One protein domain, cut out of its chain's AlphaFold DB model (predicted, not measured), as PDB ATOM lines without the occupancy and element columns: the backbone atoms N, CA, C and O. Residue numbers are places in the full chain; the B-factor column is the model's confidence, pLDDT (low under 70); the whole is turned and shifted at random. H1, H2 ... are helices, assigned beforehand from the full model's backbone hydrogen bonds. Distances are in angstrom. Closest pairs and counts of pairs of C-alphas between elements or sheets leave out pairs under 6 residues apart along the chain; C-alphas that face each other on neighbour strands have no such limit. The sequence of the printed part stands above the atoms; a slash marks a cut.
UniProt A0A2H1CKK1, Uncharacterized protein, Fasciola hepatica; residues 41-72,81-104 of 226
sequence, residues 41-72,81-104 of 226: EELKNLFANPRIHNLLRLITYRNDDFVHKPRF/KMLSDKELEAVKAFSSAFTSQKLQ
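AT A GLANCE: This is residues 41 to 72 and 81 to 104 of the 226 residues of an uncharacterized protein of Fasciola hepatica (UniProt A0A2H1CKK1). Picture an open, loosely joined chain of helices with few contacts between them: the long helix H4 takes one half of the longest axis, H2 and H1 lie toward the other end, and short H3 sits off the axis beside the later part of H4, near residues 99 to 102. Residues 41 to 46 of H1 and residues 84 to 90, of which 85 to 90 belong to H4, stick out free. The printed part has 56 residues with four named helices, H1, H2, H3 and H4 along the chain, and no named strand; its class is all helix. It is only just extended, close to loose, with a radius of gyration of the C-alphas of 15.7 A, and its flat outline spans 51 by 31 by 16 A.

HOW THE PARTS SIT: Start at H4, residues 85 to 102. With residues 99 to 102 alone it only just touches H3, residues 64 to 68, with 3 pairs of C-alphas within 8 A; the closest are those of Asp 64 and Thr 99, 6.8 A apart. Look next at H2, residues 50 to 60, which is apart from both H3 and H4. H1, residues 41 to 47, is close to H2 but not clearly touching it, the closest C-alphas being those of Phe 47 and His 53, 6.5 A apart. Their lines stand at a steep tilt of 64 degrees, the same way. H1 is apart from H3 and H4. In H1, H2, H3 and H4 every O i to N i+4 pair is within hydrogen-bond range.

IN THESE COORDINATES: Find C-alpha 85 at (92.037, 123.839, 102.546); from there H4 runs 25.4 A to C-alpha 102 at (91.706, 106.586, 121.212). H2 runs 15.1 A from Pro 50 to Thr 60. H3 goes from Asp 64 to His 68, and H1 begins at C-alpha 41, (85.863, 103.274, 145.970), and ends at Phe 47.

THE WHOLE: The C-alphas of Glu 41 and Met 82 are the two farthest apart, 51.6 A. Residues 73 to 80 are not printed, and C-alphas 72 and 81 are 24.1 A apart across this cut, which lies in the link from H3 to H4. The links H1 to H2 and H2 to H3 are tight. The mean pLDDT of the printed part is 90.4; residue 72 is under 70.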
ATOM      1  N   GLU A  41      87.002 102.430 146.326       81.62
ATOM      2  CA  GLU A  41      85.863 103.274 145.970       81.62
ATOM      3  C   GLU A  41      86.203 104.778 145.979       81.62
ATOM      4  O   GLU A  41      85.788 105.490 145.064       81.62
ATOM      5  N   GLU A  42      87.036 105.274 146.902       87.44
ATOM      6  CA  GLU A  42      87.581 106.643 146.828       87.44
ATOM      7  C   GLU A  42      88.392 106.860 145.548       87.44
ATOM      8  O   GLU A  42      88.169 107.843 144.843       87.44
ATOM      9  N   LEU A  43      89.287 105.929 145.196       86.12
ATOM     10  CA  LEU A  43      90.088 106.015 143.968       86.12
ATOM     11  C   LEU A  43      89.215 106.062 142.707       86.12
ATOM     12  O   LEU A  43      89.469 106.851 141.795       86.12
ATOM     13  N   LYS A  44      88.152 105.255 142.670       86.56
ATOM     14  CA  LYS A  44      87.146 105.248 141.600       86.56
ATOM     15  C   LYS A  44      86.377 106.574 141.530       86.56
ATOM     16  O   LYS A  44      86.209 107.117 140.437       86.56
ATOM     17  N   ASN A  45      85.981 107.140 142.671       89.06
ATOM     18  CA  ASN A  45      85.300 108.438 142.749       89.06
ATOM     19  C   ASN A  45      86.216 109.607 142.336       89.06
ATOM     20  O   ASN A  45      85.788 110.508 141.612       89.06
ATOM     21  N   LEU A  46      87.495 109.573 142.724       90.62
ATOM     22  CA  LEU A  46      88.512 110.533 142.289       90.62
ATOM     23  C   LEU A  46      88.752 110.446 140.776       90.62
ATOM     24  O   LEU A  46      88.791 111.475 140.102       90.62
ATOM     25  N   PHE A  47      88.846 109.237 140.215       90.12
ATOM     26  CA  PHE A  47      89.025 109.048 138.773       90.12
ATOM     27  C   PHE A  47      87.813 109.522 137.951       90.12
ATOM     28  O   PHE A  47      87.974 109.994 136.825       90.12
ATOM     29  N   ALA A  48      86.604 109.450 138.516       88.94
ATOM     30  CA  ALA A  48      85.385 109.976 137.900       88.94
ATOM     31  C   ALA A  48      85.310 111.519 137.887       88.94
ATOM     32  O   ALA A  48      84.488 112.088 137.166       88.94
ATOM     33  N   ASN A  49      86.151 112.223 138.655       93.88
ATOM     34  CA  ASN A  49      86.122 113.682 138.732       93.88
ATOM     35  C   ASN A  49      86.675 114.325 137.438       93.88
ATOM     36  O   ASN A  49      87.846 114.114 137.097       93.88
ATOM     37  N   PRO A  50      85.908 115.191 136.741       93.12
ATOM     38  CA  PRO A  50      86.342 115.788 135.477       93.12
ATOM     39  C   PRO A  50      87.590 116.673 135.617       93.12
ATOM     40  O   PRO A  50      88.366 116.780 134.668       93.12
ATOM     41  N   ARG A  51      87.838 117.275 136.791       94.75
ATOM     42  CA  ARG A  51      89.055 118.071 137.040       94.75
ATOM     43  C   ARG A  51      90.305 117.188 137.025       94.75
ATOM     44  O   ARG A  51      91.296 117.547 136.394       94.75
ATOM     45  N   ILE A  52      90.230 116.021 137.668       93.50
ATOM     46  CA  ILE A  52      91.319 115.035 137.713       93.50
ATOM     47  C   ILE A  52      91.523 114.425 136.324       93.50
ATOM     48  O   ILE A  52      92.650 114.382 135.839       93.50
ATOM     49  N   HIS A  53      90.446 114.056 135.625       90.19
ATOM     50  CA  HIS A  53      90.541 113.535 134.260       90.19
ATOM     51  C   HIS A  53      91.168 114.547 133.276       90.19
ATOM     52  O   HIS A  53      91.993 114.173 132.441       90.19
ATOM     53  N   ASN A  54      90.850 115.842 133.400       90.88
ATOM     54  CA  ASN A  54      91.492 116.900 132.613       90.88
ATOM     55  C   ASN A  54      92.987 117.047 132.941       90.88
ATOM     56  O   ASN A  54      93.797 117.158 132.023       90.88
ATOM     57  N   LEU A  55      93.371 116.990 134.221       93.38
ATOM     58  CA  LEU A  55      94.776 117.017 134.633       93.38
ATOM     59  C   LEU A  55      95.554 115.805 134.088       93.38
ATOM     60  O   LEU A  55      96.621 115.973 133.502       93.38
ATOM     61  N   LEU A  56      94.997 114.596 134.194       92.31
ATOM     62  CA  LEU A  56      95.590 113.375 133.637       92.31
ATOM     63  C   LEU A  56      95.737 113.444 132.108       92.31
ATOM     64  O   LEU A  56      96.753 113.005 131.567       92.31
ATOM     65  N   ARG A  57      94.768 114.045 131.404       89.75
ATOM     66  CA  ARG A  57      94.840 114.299 129.955       89.75
ATOM     67  C   ARG A  57      95.973 115.263 129.585       89.75
ATOM     68  O   ARG A  57      96.607 115.060 128.552       89.75
ATOM     69  N   LEU A  58      96.241 116.278 130.412       90.62
ATOM     70  CA  LEU A  58      97.381 117.186 130.232       90.62
ATOM     71  C   LEU A  58      98.718 116.474 130.497       90.62
ATOM     72  O   LEU A  58      99.631 116.591 129.684       90.62
ATOM     73  N   ILE A  59      98.814 115.693 131.580       92.88
ATOM     74  CA  ILE A  59     100.031 114.950 131.968       92.88
ATOM     75  C   ILE A  59     100.405 113.882 130.934       92.88
ATOM     76  O   ILE A  59     101.577 113.727 130.609       92.88
ATOM     77  N   THR A  60      99.418 113.151 130.406       85.88
ATOM     78  CA  THR A  60      99.648 112.049 129.454       85.88
ATOM     79  C   THR A  60     100.296 112.534 128.152       85.88
ATOM     80  O   THR A  60     101.005 111.762 127.512       85.88
ATOM     81  N   TYR A  61     100.085 113.811 127.804       84.38
ATOM     82  CA  TYR A  61     100.500 114.476 126.568       84.38
ATOM     83  C   TYR A  61      99.946 113.828 125.284       84.38
ATOM     84  O   TYR A  61      99.947 112.614 125.081       84.38
ATOM     85  N   ARG A  62      99.454 114.658 124.361       83.25
ATOM     86  CA  ARG A  62      98.920 114.176 123.084       83.25
ATOM     87  C   ARG A  62     100.020 114.172 122.023       83.25
ATOM     88  O   ARG A  62     100.368 115.219 121.493       83.25
ATOM     89  N   ASN A  63     100.515 112.981 121.692       86.88
ATOM     90  CA  ASN A  63     101.452 112.750 120.594       86.88
ATOM     91  C   ASN A  63     100.766 111.931 119.484       86.88
ATOM     92  O   ASN A  63     100.594 110.717 119.621       86.88
ATOM     93  N   ASP A  64     100.355 112.597 118.404       86.88
ATOM     94  CA  ASP A  64      99.600 111.964 117.315       86.88
ATOM     95  C   ASP A  64     100.447 110.922 116.557       86.88
ATOM     96  O   ASP A  64      99.952 109.824 116.287       86.88
ATOM     97  N   ASP A  65     101.737 111.186 116.323       87.50
ATOM     98  CA  ASP A  65     102.656 110.264 115.635       87.50
ATOM     99  C   ASP A  65     102.804 108.933 116.385       87.50
ATOM    100  O   ASP A  65     102.774 107.850 115.794       87.50
ATOM    101  N   PHE A  66     102.923 108.986 117.714       86.69
ATOM    102  CA  PHE A  66     103.009 107.792 118.552       86.69
ATOM    103  C   PHE A  66     101.677 107.033 118.610       86.69
ATOM    104  O   PHE A  66     101.659 105.799 118.544       86.69
ATOM    105  N   VAL A  67     100.553 107.752 118.709       87.12
ATOM    106  CA  VAL A  67      99.212 107.153 118.775       87.12
ATOM    107  C   VAL A  67      98.853 106.463 117.459       87.12
ATOM    108  O   VAL A  67      98.310 105.350 117.474       87.12
ATOM    109  N   HIS A  68      99.154 107.085 116.320       86.25
ATOM    110  CA  HIS A  68      98.834 106.579 114.981       86.25
ATOM    111  C   HIS A  68      99.955 105.766 114.329       86.25
ATOM    112  O   HIS A  68      99.758 105.268 113.222       86.25
ATOM    113  N   LYS A  69     101.065 105.521 115.042       86.00
ATOM    114  CA  LYS A  69     102.151 104.654 114.579       86.00
ATOM    115  C   LYS A  69     101.613 103.322 114.028       86.00
ATOM    116  O   LYS A  69     100.945 102.588 114.776       86.00
ATOM    117  N   PRO A  70     101.921 102.965 112.764       79.75
ATOM    118  CA  PRO A  70     101.497 101.697 112.193       79.75
ATOM    119  C   PRO A  70     102.068 100.537 113.015       79.75
ATOM    120  O   PRO A  70     103.220 100.546 113.454       79.75
ATOM    121  N   ARG A  71     101.229  99.528 113.250       77.44
ATOM    122  CA  ARG A  71     101.613  98.268 113.900       77.44
ATOM    123  C   ARG A  71     101.677  97.183 112.839       77.44
ATOM    124  O   ARG A  71     100.918  97.259 111.879       77.44
ATOM    125  N   PHE A  72     102.523  96.173 113.052       65.25
ATOM    126  CA  PHE A  72     102.684  95.023 112.158       65.25
ATOM    127  C   PHE A  72     101.335  94.398 111.767       65.25
ATOM    128  O   PHE A  72     100.730  93.621 112.504       65.25
ATOM    129  N   LYS A  81      95.397 111.669  98.233       94.88
ATOM    130  CA  LYS A  81      94.280 112.514  97.787       94.88
ATOM    131  C   LYS A  81      94.676 113.983  97.805       94.88
ATOM    132  O   LYS A  81      95.283 114.443  98.770       94.88
ATOM    133  N   MET A  82      94.274 114.709  96.767       97.00
ATOM    134  CA  MET A  82      94.299 116.171  96.758       97.00
ATOM    135  C   MET A  82      93.077 116.674  97.532       97.00
ATOM    136  O   MET A  82      91.986 116.141  97.344       97.00
ATOM    137  N   LEU A  83      93.269 117.662  98.405       97.50
ATOM    138  CA  LEU A  83      92.224 118.239  99.257       97.50
ATOM    139  C   LEU A  83      92.252 119.765  99.143       97.50
ATOM    140  O   LEU A  83      93.330 120.359  99.074       97.50
ATOM    141  N   SER A  84      91.082 120.396  99.177       98.31
ATOM    142  CA  SER A  84      90.947 121.834  99.427       98.31
ATOM    143  C   SER A  84      91.295 122.163 100.886       98.31
ATOM    144  O   SER A  84      91.129 121.320 101.768       98.31
ATOM    145  N   ASP A  85      91.701 123.401 101.181       98.31
ATOM    146  CA  ASP A  85      92.037 123.839 102.546       98.31
ATOM    147  C   ASP A  85      90.908 123.556 103.553       98.31
ATOM    148  O   ASP A  85      91.156 123.046 104.645       98.31
ATOM    149  N   LYS A  86      89.649 123.774 103.146       97.88
ATOM    150  CA  LYS A  86      88.454 123.480 103.962       97.88
ATOM    151  C   LYS A  86      88.318 121.990 104.292       97.88
ATOM    152  O   LYS A  86      87.930 121.622 105.398       97.88
ATOM    153  N   GLU A  87      88.636 121.122 103.335       98.12
ATOM    154  CA  GLU A  87      88.597 119.667 103.519       98.12
ATOM    155  C   GLU A  87      89.764 119.204 104.395       98.12
ATOM    156  O   GLU A  87      89.589 118.362 105.275       98.12
ATOM    157  N   LEU A  88      90.947 119.798 104.211       97.62
ATOM    158  CA  LEU A  88      92.126 119.543 105.030       97.62
ATOM    159  C   LEU A  88      91.895 119.941 106.499       97.62
ATOM    160  O   LEU A  88      92.293 119.202 107.400       97.62
ATOM    161  N   GLU A  89      91.233 121.069 106.758       97.94
ATOM    162  CA  GLU A  89      90.806 121.477 108.102       97.94
ATOM    163  C   GLU A  89      89.796 120.496 108.710       97.94
ATOM    164  O   GLU A  89      89.986 120.053 109.846       97.94
ATOM    165  N   ALA A  90      88.779 120.075 107.949       97.38
ATOM    166  CA  ALA A  90      87.808 119.079 108.401       97.38
ATOM    167  C   ALA A  90      88.469 117.725 108.736       97.38
ATOM    168  O   ALA A  90      88.184 117.132 109.779       97.38
ATOM    169  N   VAL A  91      89.412 117.260 107.907       95.94
ATOM    170  CA  VAL A  91      90.190 116.031 108.147       95.94
ATOM    171  C   VAL A  91      91.091 116.169 109.377       95.94
ATOM    172  O   VAL A  91      91.154 115.244 110.190       95.94
ATOM    173  N   LYS A  92      91.746 117.322 109.576       94.69
ATOM    174  CA  LYS A  92      92.527 117.613 110.795       94.69
ATOM    175  C   LYS A  92      91.638 117.591 112.042       94.69
ATOM    176  O   LYS A  92      92.004 116.955 113.031       94.69
ATOM    177  N   ALA A  93      90.462 118.219 111.994       95.88
ATOM    178  CA  ALA A  93      89.501 118.225 113.094       95.88
ATOM    179  C   ALA A  93      89.006 116.805 113.427       95.88
ATOM    180  O   ALA A  93      89.072 116.396 114.591       95.88
ATOM    181  N   PHE A  94      88.612 116.021 112.417       95.38
ATOM    182  CA  PHE A  94      88.199 114.622 112.574       95.38
ATOM    183  C   PHE A  94      89.314 113.749 113.165       95.38
ATOM    184  O   PHE A  94      89.092 113.055 114.159       95.38
ATOM    185  N   SER A  95      90.528 113.835 112.610       92.94
ATOM    186  CA  SER A  95      91.714 113.155 113.144       92.94
ATOM    187  C   SER A  95      91.918 113.507 114.620       92.94
ATOM    188  O   SER A  95      92.087 112.625 115.457       92.94
ATOM    189  N   SER A  96      91.765 114.787 114.976       91.88
ATOM    190  CA  SER A  96      91.930 115.258 116.350       91.88
ATOM    191  C   SER A  96      90.899 114.691 117.337       91.88
ATOM    192  O   SER A  96      91.252 114.348 118.473       91.88
ATOM    193  N   ALA A  97      89.644 114.544 116.901       92.62
ATOM    194  CA  ALA A  97      88.589 113.903 117.675       92.62
ATOM    195  C   ALA A  97      88.882 112.404 117.842       92.62
ATOM    196  O   ALA A  97      88.831 111.887 118.961       92.62
ATOM    197  N   PHE A  98      89.298 111.733 116.766       92.19
ATOM    198  CA  PHE A  98      89.654 110.317 116.768       92.19
ATOM    199  C   PHE A  98      90.868 110.003 117.663       92.19
ATOM    200  O   PHE A  98      90.811 109.051 118.446       92.19
ATOM    201  N   THR A  99      91.929 110.826 117.664       91.44
ATOM    202  CA  THR A  99      93.024 110.687 118.644       91.44
ATOM    203  C   THR A  99      92.491 110.811 120.070       91.44
ATOM    204  O   THR A  99      92.866 110.024 120.938       91.44
ATOM    205  N   SER A 100      91.598 111.774 120.332       88.75
ATOM    206  CA  SER A 100      91.060 111.993 121.681       88.75
ATOM    207  C   SER A 100      90.208 110.820 122.183       88.75
ATOM    208  O   SER A 100      90.340 110.435 123.341       88.75
ATOM    209  N   GLN A 101      89.428 110.188 121.299       90.12
ATOM    210  CA  GLN A 101      88.683 108.958 121.586       90.12
ATOM    211  C   GLN A 101      89.630 107.780 121.869       90.12
ATOM    212  O   GLN A 101      89.415 106.997 122.788       90.12
ATOM    213  N   LYS A 102      90.714 107.664 121.099       87.88
ATOM    214  CA  LYS A 102      91.706 106.586 121.212       87.88
ATOM    215  C   LYS A 102      92.635 106.722 122.426       87.88
ATOM    216  O   LYS A 102      93.167 105.718 122.896       87.88
ATOM    217  N   LEU A 103      92.819 107.944 122.927       88.94
ATOM    218  CA  LEU A 103      93.518 108.272 124.176       88.94
ATOM    219  C   LEU A 103      92.600 108.243 125.413       88.94
ATOM    220  O   LEU A 103      93.061 108.556 126.510       88.94
ATOM    221  N   GLN A 104      91.323 107.873 125.269       88.38
ATOM    222  CA  GLN A 104      90.418 107.726 126.405       88.38
ATOM    223  C   GLN A 104      90.951 106.659 127.373       88.38
ATOM    224  O   GLN A 104      91.086 105.485 127.020       88.38
TER     225      GLN A 104